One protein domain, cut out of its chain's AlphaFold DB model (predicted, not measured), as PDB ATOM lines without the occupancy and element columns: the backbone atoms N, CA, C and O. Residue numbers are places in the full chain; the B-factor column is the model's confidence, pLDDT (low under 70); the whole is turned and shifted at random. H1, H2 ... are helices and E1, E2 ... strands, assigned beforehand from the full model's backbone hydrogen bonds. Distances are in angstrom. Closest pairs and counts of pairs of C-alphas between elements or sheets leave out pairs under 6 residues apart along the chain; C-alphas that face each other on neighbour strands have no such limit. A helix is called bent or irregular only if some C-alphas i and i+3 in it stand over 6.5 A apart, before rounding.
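Overview. This is residues 113 to 184 of the 512 residues of a protein of Symbiodinium sp. KB8 (UniProt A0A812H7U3). Three helices, H2, H3 and H4, pack together at crossed angles, and the two-stranded hairpin E1 and E2 makes the opposite end of an elongated model. The long H4 runs past both shorter helices, H2 lies between the hairpin and H4, and the short H1 sits beside the strands, away from the other helices. The printed part has 72 residues, with four named helices and two named strands in the order H1, E1, E2, H2, H3, H4; the sheet is antiparallel and the class is mostly helix. It is only just compact, close to loose, with a radius of gyration of the C-alphas of 13.2 A and spans of 42 by 26 by 21 A.

Along the chain. H1, residues 113 to 117, begins at C-alpha 113 (-26.964, -33.410, -16.091). E1 is residues 122 to 125 and E2 is residues 131 to 136. H2, residues 137 to 146, is 13.9 A long, and H3, residues 152 to 160, is 12.2 A. H4, residues 164 to 183, is 29.4 A long and ends at C-alpha 183 (-15.463, -52.666, -23.608); it is irregular, with C-alphas 165 and 168 7.3 A apart.

Arrangement. The closest C-alphas of H1 and E1 are Val 115 and Trp 122, 6.7 A. In the hairpin, N 123 and O 135 are within hydrogen-bond range at 3.0 A. H2 touches residues 173 to 181 of H4, closest C-alphas Thr 142 and Lys 177, 5.8 A, at a steep tilt of 62 degrees, opposite ways. H3 touches residues 166 to 173 of H4, closest C-alphas Leu 159 and Arg 170, 5.1 A. H2 and H3 only just touch, with 3 pairs of C-alphas within 8 A, the closest Leu 140 and Leu 152, 7.6 A. H1 is apart from H2, H3 and H4. Each O i to N i+4 pair is within range in H1, H2 and H3, and 12 of 16 in H4.

Size, cuts and confidence. The two C-alphas farthest apart, Ser 128 and Ala 164, are 42.7 A apart. The printed part has no cut, and its links are tight. The mean pLDDT of the printed part is 85.1; residues 183 to 184 are under 70.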
ATOM      1  N   GLU A 113     -26.993 -33.196 -17.539       88.12
ATOM      2  CA  GLU A 113     -26.964 -33.410 -16.091       88.12
ATOM      3  C   GLU A 113     -27.102 -34.896 -15.703       88.12
ATOM      4  O   GLU A 113     -26.499 -35.321 -14.720       88.12
ATOM      5  N   GLU A 114     -27.857 -35.700 -16.462       88.44
ATOM      6  CA  GLU A 114     -27.926 -37.164 -16.297       88.44
ATOM      7  C   GLU A 114     -26.664 -37.854 -16.819       88.44
ATOM      8  O   GLU A 114     -26.055 -38.647 -16.109       88.44
ATOM      9  N   VAL A 115     -26.217 -37.491 -18.024       85.94
ATOM     10  CA  VAL A 115     -24.992 -38.018 -18.648       85.94
ATOM     11  C   VAL A 115     -23.785 -37.836 -17.719       85.94
ATOM     12  O   VAL A 115     -23.029 -38.781 -17.508       85.94
ATOM     13  N   LYS A 116     -23.657 -36.667 -17.074       84.50
ATOM     14  CA  LYS A 116     -22.586 -36.402 -16.101       84.50
ATOM     15  C   LYS A 116     -22.703 -37.227 -14.808       84.50
ATOM     16  O   LYS A 116     -21.678 -37.506 -14.192       84.50
ATOM     17  N   LYS A 117     -23.910 -37.629 -14.383       86.56
ATOM     18  CA  LYS A 117     -24.106 -38.538 -13.231       86.56
ATOM     19  C   LYS A 117     -23.695 -39.973 -13.560       86.56
ATOM     20  O   LYS A 117     -23.131 -40.639 -12.702       86.56
ATOM     21  N   ASP A 118     -23.904 -40.407 -14.803       80.38
ATOM     22  CA  ASP A 118     -23.491 -41.727 -15.307       80.38
ATOM     23  C   ASP A 118     -21.964 -41.855 -15.523       80.38
ATOM     24  O   ASP A 118     -21.500 -42.875 -16.040       80.38
ATOM     25  N   GLY A 119     -21.178 -40.821 -15.186       80.62
ATOM     26  CA  GLY A 119     -19.740 -40.734 -15.471       80.62
ATOM     27  C   GLY A 119     -19.407 -40.479 -16.947       80.62
ATOM     28  O   GLY A 119     -18.242 -40.525 -17.335       80.62
ATOM     29  N   GLU A 120     -20.413 -40.212 -17.782       82.38
ATOM     30  CA  GLU A 120     -20.254 -39.961 -19.211       82.38
ATOM     31  C   GLU A 120     -20.077 -38.459 -19.513       82.38
ATOM     32  O   GLU A 120     -20.377 -37.578 -18.705       82.38
ATOM     33  N   LEU A 121     -19.597 -38.156 -20.722       85.56
ATOM     34  CA  LEU A 121     -19.430 -36.788 -21.215       85.56
ATOM     35  C   LEU A 121     -20.522 -36.413 -22.219       85.56
ATOM     36  O   LEU A 121     -21.064 -37.254 -22.945       85.56
ATOM     37  N   TRP A 122     -20.824 -35.120 -22.296       89.06
ATOM     38  CA  TRP A 122     -21.671 -34.581 -23.354       89.06
ATOM     39  C   TRP A 122     -20.888 -34.452 -24.670       89.06
ATOM     40  O   TRP A 122     -19.659 -34.432 -24.671       89.06
ATOM     41  N   GLY A 123     -21.591 -34.428 -25.804       82.25
ATOM     42  CA  GLY A 123     -20.970 -34.541 -27.125       82.25
ATOM     43  C   GLY A 123     -20.212 -33.309 -27.610       82.25
ATOM     44  O   GLY A 123     -19.222 -33.437 -28.323       82.25
ATOM     45  N   GLN A 124     -20.696 -32.118 -27.261       85.44
ATOM     46  CA  GLN A 124     -20.169 -30.837 -27.731       85.44
ATOM     47  C   GLN A 124     -20.246 -29.808 -26.602       85.44
ATOM     48  O   GLN A 124     -21.265 -29.710 -25.921       85.44
ATOM     49  N   TYR A 125     -19.192 -29.019 -26.425       85.62
ATOM     50  CA  TYR A 125     -19.145 -27.936 -25.446       85.62
ATOM     51  C   TYR A 125     -18.789 -26.624 -26.149       85.62
ATOM     52  O   TYR A 125     -18.043 -26.635 -27.130       85.62
ATOM     53  N   ASP A 126     -19.330 -25.505 -25.669       85.19
ATOM     54  CA  ASP A 126     -18.932 -24.175 -26.133       85.19
ATOM     55  C   ASP A 126     -17.578 -23.738 -25.541       85.19
ATOM     56  O   ASP A 126     -16.974 -24.420 -24.708       85.19
ATOM     57  N   THR A 127     -17.093 -22.565 -25.953       82.19
ATOM     58  CA  THR A 127     -15.837 -21.978 -25.454       82.19
ATOM     59  C   THR A 127     -15.874 -21.575 -23.974       82.19
ATOM     60  O   THR A 127     -14.834 -21.217 -23.428       82.19
ATOM     61  N   SER A 128     -17.034 -21.649 -23.311       83.50
ATOM     62  CA  SER A 128     -17.209 -21.451 -21.866       83.50
ATOM     63  C   SER A 128     -17.416 -22.765 -21.092       83.50
ATOM     64  O   SER A 128     -17.693 -22.744 -19.891       83.50
ATOM     65  N   GLY A 129     -17.280 -23.916 -21.762       77.56
ATOM     66  CA  GLY A 129     -17.457 -25.242 -21.169       77.56
ATOM     67  C   GLY A 129     -18.919 -25.633 -20.920       77.56
ATOM     68  O   GLY A 129     -19.172 -26.605 -20.207       77.56
ATOM     69  N   GLN A 130     -19.892 -24.908 -21.484       84.44
ATOM     70  CA  GLN A 130     -21.308 -25.272 -21.391       84.44
ATOM     71  C   GLN A 130     -21.669 -26.318 -22.456       84.44
ATOM     72  O   GLN A 130     -21.195 -26.218 -23.589       84.44
ATOM     73  N   PRO A 131     -22.506 -27.323 -22.140       84.75
ATOM     74  CA  PRO A 131     -22.945 -28.308 -23.123       84.75
ATOM     75  C   PRO A 131     -23.828 -27.658 -24.200       84.75
ATOM     76  O   PRO A 131     -24.730 -26.879 -23.889       84.75
ATOM     77  N   VAL A 132     -23.594 -28.023 -25.461       87.69
ATOM     78  CA  VAL A 132     -24.359 -27.563 -26.634       87.69
ATOM     79  C   VAL A 132     -24.760 -28.737 -27.530       87.69
ATOM     80  O   VAL A 132     -24.270 -29.855 -27.369       87.69
ATOM     81  N   GLY A 133     -25.681 -28.517 -28.469       87.19
ATOM     82  CA  GLY A 133     -26.125 -29.568 -29.393       87.19
ATOM     83  C   GLY A 133     -27.018 -30.626 -28.730       87.19
ATOM     84  O   GLY A 133     -27.601 -30.393 -27.675       87.19
ATOM     85  N   ALA A 134     -27.187 -31.783 -29.375       87.44
ATOM     86  CA  ALA A 134     -28.283 -32.715 -29.072       87.44
ATOM     87  C   ALA A 134     -27.847 -34.189 -28.925       87.44
ATOM     88  O   ALA A 134     -28.579 -35.107 -29.306       87.44
ATOM     89  N   GLY A 135     -26.648 -34.439 -28.389       87.38
ATOM     90  CA  GLY A 135     -26.111 -35.792 -28.226       87.38
ATOM     91  C   GLY A 135     -25.117 -35.932 -27.075       87.38
ATOM     92  O   GLY A 135     -24.271 -35.061 -26.871       87.38
ATOM     93  N   CYS A 136     -25.188 -37.050 -26.348       89.75
ATOM     94  CA  CYS A 136     -24.117 -37.439 -25.433       89.75
ATOM     95  C   CYS A 136     -22.937 -38.034 -26.220       89.75
ATOM     96  O   CYS A 136     -23.126 -38.564 -27.319       89.75
ATOM     97  N   ARG A 137     -21.723 -37.960 -25.663       86.06
ATOM     98  CA  ARG A 137     -20.496 -38.385 -26.350       86.06
ATOM     99  C   ARG A 137     -20.556 -39.858 -26.767       86.06
ATOM    100  O   ARG A 137     -20.289 -40.167 -27.922       86.06
ATOM    101  N   LEU A 138     -21.002 -40.731 -25.860       87.06
ATOM    102  CA  LEU A 138     -21.129 -42.171 -26.097       87.06
ATOM    103  C   LEU A 138     -22.026 -42.493 -27.305       87.06
ATOM    104  O   LEU A 138     -21.661 -43.331 -28.124       87.06
ATOM    105  N   ASP A 139     -23.180 -41.833 -27.443       89.50
ATOM    106  CA  ASP A 139     -24.093 -42.069 -28.572       89.50
ATOM    107  C   ASP A 139     -23.522 -41.556 -29.901       89.50
ATOM    108  O   ASP A 139     -23.631 -42.238 -30.917       89.50
ATOM    109  N   LEU A 140     -22.882 -40.382 -29.892       86.94
ATOM    110  CA  LEU A 140     -22.283 -39.786 -31.089       86.94
ATOM    111  C   LEU A 140     -21.083 -40.594 -31.589       86.94
ATOM    112  O   LEU A 140     -21.009 -40.908 -32.771       86.94
ATOM    113  N   GLU A 141     -20.176 -40.988 -30.695       84.56
ATOM    114  CA  GLU A 141     -19.027 -41.825 -31.050       84.56
ATOM    115  C   GLU A 141     -19.440 -43.268 -31.394       84.56
ATOM    116  O   GLU A 141     -18.720 -43.942 -32.126       84.56
ATOM    117  N   THR A 142     -20.582 -43.770 -30.902       87.19
ATOM    118  CA  THR A 142     -21.161 -45.047 -31.375       87.19
ATOM    119  C   THR A 142     -21.706 -44.898 -32.797       87.19
ATOM    120  O   THR A 142     -21.477 -45.766 -33.638       87.19
ATOM    121  N   LEU A 143     -22.407 -43.795 -33.082       88.50
ATOM    122  CA  LEU A 143     -22.980 -43.533 -34.401       88.50
ATOM    123  C   LEU A 143     -21.893 -43.334 -35.465       88.50
ATOM    124  O   LEU A 143     -21.950 -43.982 -36.504       88.50
ATOM    125  N   VAL A 144     -20.895 -42.487 -35.197       83.38
ATOM    126  CA  VAL A 144     -19.838 -42.149 -36.167       83.38
ATOM    127  C   VAL A 144     -18.948 -43.351 -36.490       83.38
ATOM    128  O   VAL A 144     -18.624 -43.563 -37.653       83.38
ATOM    129  N   GLU A 145     -18.572 -44.165 -35.501       78.81
ATOM    130  CA  GLU A 145     -17.746 -45.354 -35.756       78.81
ATOM    131  C   GLU A 145     -18.536 -46.512 -36.374       78.81
ATOM    132  O   GLU A 145     -17.993 -47.232 -37.207       78.81
ATOM    133  N   GLY A 146     -19.799 -46.714 -35.982       79.38
ATOM    134  CA  GLY A 146     -20.612 -47.822 -36.488       79.38
ATOM    135  C   GLY A 146     -21.279 -47.543 -37.840       79.38
ATOM    136  O   GLY A 146     -21.396 -48.450 -38.666       79.38
ATOM    137  N   TRP A 147     -21.734 -46.310 -38.068       88.31
ATOM    138  CA  TRP A 147     -22.535 -45.891 -39.225       88.31
ATOM    139  C   TRP A 147     -22.104 -44.494 -39.728       88.31
ATOM    140  O   TRP A 147     -22.913 -43.562 -39.726       88.31
ATOM    141  N   PRO A 148     -20.854 -44.323 -40.207       81.50
ATOM    142  CA  PRO A 148     -20.273 -43.014 -40.549       81.50
ATOM    143  C   PRO A 148     -21.041 -42.210 -41.617       81.50
ATOM    144  O   PRO A 148     -20.868 -40.998 -41.719       81.50
ATOM    145  N   GLY A 149     -21.893 -42.863 -42.415       82.44
ATOM    146  CA  GLY A 149     -22.743 -42.220 -43.424       82.44
ATOM    147  C   GLY A 149     -24.108 -41.709 -42.933       82.44
ATOM    148  O   GLY A 149     -24.836 -41.134 -43.738       82.44
ATOM    149  N   ILE A 150     -24.489 -41.919 -41.665       88.75
ATOM    150  CA  ILE A 150     -25.822 -41.565 -41.138       88.75
ATOM    151  C   ILE A 150     -25.733 -40.328 -40.228       88.75
ATOM    152  O   ILE A 150     -24.918 -40.275 -39.307       88.75
ATOM    153  N   SER A 151     -26.588 -39.325 -40.462       90.12
ATOM    154  CA  SER A 151     -26.681 -38.127 -39.611       90.12
ATOM    155  C   SER A 151     -27.342 -38.423 -38.260       90.12
ATOM    156  O   SER A 151     -28.116 -39.369 -38.130       90.12
ATOM    157  N   LEU A 152     -27.094 -37.583 -37.247       89.12
ATOM    158  CA  LEU A 152     -27.729 -37.710 -35.927       89.12
ATOM    159  C   LEU A 152     -29.266 -37.671 -36.017       89.12
ATOM    160  O   LEU A 152     -29.952 -38.387 -35.292       89.12
ATOM    161  N   GLU A 153     -29.792 -36.841 -36.914       91.00
ATOM    162  CA  GLU A 153     -31.216 -36.697 -37.215       91.00
ATOM    163  C   GLU A 153     -31.786 -38.005 -37.772       91.00
ATOM    164  O   GLU A 153     -32.692 -38.579 -37.171       91.00
ATOM    165  N   SER A 154     -31.190 -38.524 -38.851       90.69
ATOM    166  CA  SER A 154     -31.636 -39.762 -39.494       90.69
ATOM    167  C   SER A 154     -31.476 -40.971 -38.566       90.69
ATOM    168  O   SER A 154     -32.370 -41.808 -38.486       90.69
ATOM    169  N   ALA A 155     -30.399 -41.031 -37.782       91.19
ATOM    170  CA  ALA A 155     -30.197 -42.067 -36.773       91.19
ATOM    171  C   ALA A 155     -31.277 -42.038 -35.681       91.19
ATOM    172  O   ALA A 155     -31.762 -43.090 -35.272       91.19
ATOM    173  N   ALA A 156     -31.688 -40.853 -35.218       91.62
ATOM    174  CA  ALA A 156     -32.759 -40.718 -34.235       91.62
ATOM    175  C   ALA A 156     -34.132 -41.088 -34.821       91.62
ATOM    176  O   ALA A 156     -34.893 -41.817 -34.187       91.62
ATOM    177  N   GLU A 157     -34.429 -40.658 -36.049       92.19
ATOM    178  CA  GLU A 157     -35.630 -41.070 -36.785       92.19
ATOM    179  C   GLU A 157     -35.673 -42.593 -36.969       92.19
ATOM    180  O   GLU A 157     -36.678 -43.227 -36.650       92.19
ATOM    181  N   MET A 158     -34.563 -43.210 -37.386       90.12
ATOM    182  CA  MET A 158     -34.458 -44.662 -37.529       90.12
ATOM    183  C   MET A 158     -34.602 -45.399 -36.195       90.12
ATOM    184  O   MET A 158     -35.240 -46.455 -36.168       90.12
ATOM    185  N   LEU A 159     -34.044 -44.859 -35.104       90.38
ATOM    186  CA  LEU A 159     -34.094 -45.461 -33.768       90.38
ATOM    187  C   LEU A 159     -35.508 -45.447 -33.164       90.38
ATOM    188  O   LEU A 159     -35.915 -46.430 -32.544       90.38
ATOM    189  N   HIS A 160     -36.255 -44.358 -33.366       89.69
ATOM    190  CA  HIS A 160     -37.581 -44.157 -32.763       89.69
ATOM    191  C   HIS A 160     -38.752 -44.510 -33.694       89.69
ATOM    192  O   HIS A 160     -39.867 -44.726 -33.209       89.69
ATOM    193  N   SER A 161     -38.531 -44.619 -35.012       89.12
ATOM    194  CA  SER A 161     -39.534 -45.128 -35.962       89.12
ATOM    195  C   SER A 161     -39.933 -46.573 -35.634       89.12
ATOM    196  O   SER A 161     -39.183 -47.351 -35.043       89.12
ATOM    197  N   ARG A 162     -41.148 -46.959 -36.037       86.19
ATOM    198  CA  ARG A 162     -41.655 -48.335 -35.903       86.19
ATOM    199  C   ARG A 162     -41.433 -49.193 -37.153       86.19
ATOM    200  O   ARG A 162     -41.649 -50.401 -37.083       86.19
ATOM    201  N   GLU A 163     -40.960 -48.612 -38.254       86.00
ATOM    202  CA  GLU A 163     -40.833 -49.263 -39.565       86.00
ATOM    203  C   GLU A 163     -39.927 -50.501 -39.588       86.00
ATOM    204  O   GLU A 163     -38.821 -50.506 -39.043       86.00
ATOM    205  N   ALA A 164     -40.350 -51.540 -40.314       73.50
ATOM    206  CA  ALA A 164     -39.571 -52.767 -40.485       73.50
ATOM    207  C   ALA A 164     -38.173 -52.509 -41.084       73.50
ATOM    208  O   ALA A 164     -37.201 -53.120 -40.649       73.50
ATOM    209  N   LYS A 165     -38.046 -51.542 -42.007       79.12
ATOM    210  CA  LYS A 165     -36.769 -51.169 -42.642       79.12
ATOM    211  C   LYS A 165     -35.712 -50.673 -41.647       79.12
ATOM    212  O   LYS A 165     -34.526 -50.861 -41.888       79.12
ATOM    213  N   THR A 166     -36.116 -50.082 -40.518       84.81
ATOM    214  CA  THR A 166     -35.182 -49.592 -39.488       84.81
ATOM    215  C   THR A 166     -34.940 -50.609 -38.369       84.81
ATOM    216  O   THR A 166     -34.142 -50.353 -37.469       84.81
ATOM    217  N   ALA A 167     -35.602 -51.775 -38.401       82.06
ATOM    218  CA  ALA A 167     -35.543 -52.762 -37.321       82.06
ATOM    219  C   ALA A 167     -34.119 -53.282 -37.053       82.06
ATOM    220  O   ALA A 167     -33.765 -53.466 -35.892       82.06
ATOM    221  N   GLY A 168     -33.291 -53.444 -38.094       83.50
ATOM    222  CA  GLY A 168     -31.873 -53.796 -37.945       83.50
ATOM    223  C   GLY A 168     -31.110 -52.756 -37.121       83.50
ATOM    224  O   GLY A 168     -30.580 -53.078 -36.062       83.50
ATOM    225  N   PHE A 169     -31.161 -51.481 -37.526       86.88
ATOM    226  CA  PHE A 169     -30.537 -50.375 -36.786       86.88
ATOM    227  C   PHE A 169     -31.051 -50.274 -35.340       86.88
ATOM    228  O   PHE A 169     -30.258 -50.142 -34.409       86.88
ATOM    229  N   ARG A 170     -32.366 -50.424 -35.126       89.19
ATOM    230  CA  ARG A 170     -32.986 -50.422 -33.787       89.19
ATOM    231  C   ARG A 170     -32.521 -51.566 -32.886       89.19
ATOM    232  O   ARG A 170     -32.511 -51.405 -31.668       89.19
ATOM    233  N   GLN A 171     -32.133 -52.705 -33.458       86.94
ATOM    234  CA  GLN A 171     -31.587 -53.838 -32.710       86.94
ATOM    235  C   GLN A 171     -30.062 -53.778 -32.554       86.94
ATOM    236  O   GLN A 171     -29.552 -54.262 -31.545       86.94
ATOM    237  N   GLU A 172     -29.330 -53.219 -33.519       86.00
ATOM    238  CA  GLU A 172     -27.867 -53.107 -33.476       86.00
ATOM    239  C   GLU A 172     -27.383 -51.920 -32.647       86.00
ATOM    240  O   GLU A 172     -26.511 -52.105 -31.802       86.00
ATOM    241  N   PHE A 173     -27.940 -50.719 -32.831       90.12
ATOM    242  CA  PHE A 173     -27.422 -49.505 -32.191       90.12
ATOM    243  C   PHE A 173     -27.361 -49.611 -30.651       90.12
ATOM    244  O   PHE A 173     -26.306 -49.314 -30.084       90.12
ATOM    245  N   PRO A 174     -28.385 -50.131 -29.936       89.50
ATOM    246  CA  PRO A 174     -28.293 -50.335 -28.488       89.50
ATOM    247  C   PRO A 174     -27.270 -51.406 -28.070       89.50
ATOM    248  O   PRO A 174     -26.734 -51.322 -26.964       89.50
ATOM    249  N   LYS A 175     -26.983 -52.401 -28.924       86.25
ATOM    250  CA  LYS A 175     -25.941 -53.416 -28.676       86.25
ATOM    251  C   LYS A 175     -24.553 -52.808 -28.870       86.25
ATOM    252  O   LYS A 175     -23.735 -52.899 -27.962       86.25
ATOM    253  N   ALA A 176     -24.325 -52.121 -29.990       83.19
ATOM    254  CA  ALA A 176     -23.082 -51.414 -30.289       83.19
ATOM    255  C   ALA A 176     -22.759 -50.355 -29.219       83.19
ATOM    256  O   ALA A 176     -21.621 -50.273 -28.765       83.19
ATOM    257  N   LYS A 177     -23.770 -49.619 -28.729       87.75
ATOM    258  CA  LYS A 177     -23.624 -48.677 -27.608       87.75
ATOM    259  C   LYS A 177     -23.165 -49.364 -26.320       87.75
ATOM    260  O   LYS A 177     -22.275 -48.848 -25.647       87.75
ATOM    261  N   ARG A 178     -23.775 -50.502 -25.960       85.88
ATOM    262  CA  ARG A 178     -23.363 -51.296 -24.788       85.88
ATOM    263  C   ARG A 178     -21.933 -51.790 -24.959       85.88
ATOM    264  O   ARG A 178     -21.104 -51.458 -24.131       85.88
ATOM    265  N   ILE A 179     -21.608 -52.423 -26.088       77.62
ATOM    266  CA  ILE A 179     -20.236 -52.849 -26.411       77.62
ATOM    267  C   ILE A 179     -19.254 -51.674 -26.281       77.62
ATOM    268  O   ILE A 179     -18.215 -51.824 -25.644       77.62
ATOM    269  N   LYS A 180     -19.579 -50.479 -26.788       79.75
ATOM    270  CA  LYS A 180     -18.714 -49.299 -26.642       79.75
ATOM    271  C   LYS A 180     -18.542 -48.854 -25.180       79.75
ATOM    272  O   LYS A 180     -17.421 -48.552 -24.782       79.75
ATOM    273  N   LYS A 181     -19.615 -48.843 -24.377       82.94
ATOM    274  CA  LYS A 181     -19.569 -48.482 -22.944       82.94
ATOM    275  C   LYS A 181     -18.841 -49.526 -22.088       82.94
ATOM    276  O   LYS A 181     -18.084 -49.157 -21.197       82.94
ATOM    277  N   ASP A 182     -19.072 -50.803 -22.368       75.62
ATOM    278  CA  ASP A 182     -18.641 -51.936 -21.546       75.62
ATOM    279  C   ASP A 182     -17.224 -52.420 -21.907       75.62
ATOM    280  O   ASP A 182     -16.561 -53.060 -21.089       75.62
ATOM    281  N   SER A 183     -16.750 -52.147 -23.131       67.50
ATOM    282  CA  SER A 183     -15.463 -52.666 -23.608       67.50
ATOM    283  C   SER A 183     -14.256 -51.885 -23.105       67.50
ATOM    284  O   SER A 183     -13.295 -52.516 -22.675       67.50
ATOM    285  N   GLY A 184     -14.224 -50.554 -23.270       66.00
ATOM    286  CA  GLY A 184     -12.963 -49.795 -23.231       66.00
ATOM    287  C   GLY A 184     -11.887 -50.349 -24.188       66.00
ATOM    288  O   GLY A 184     -10.702 -50.127 -23.969       66.00
TER     289      GLY A 184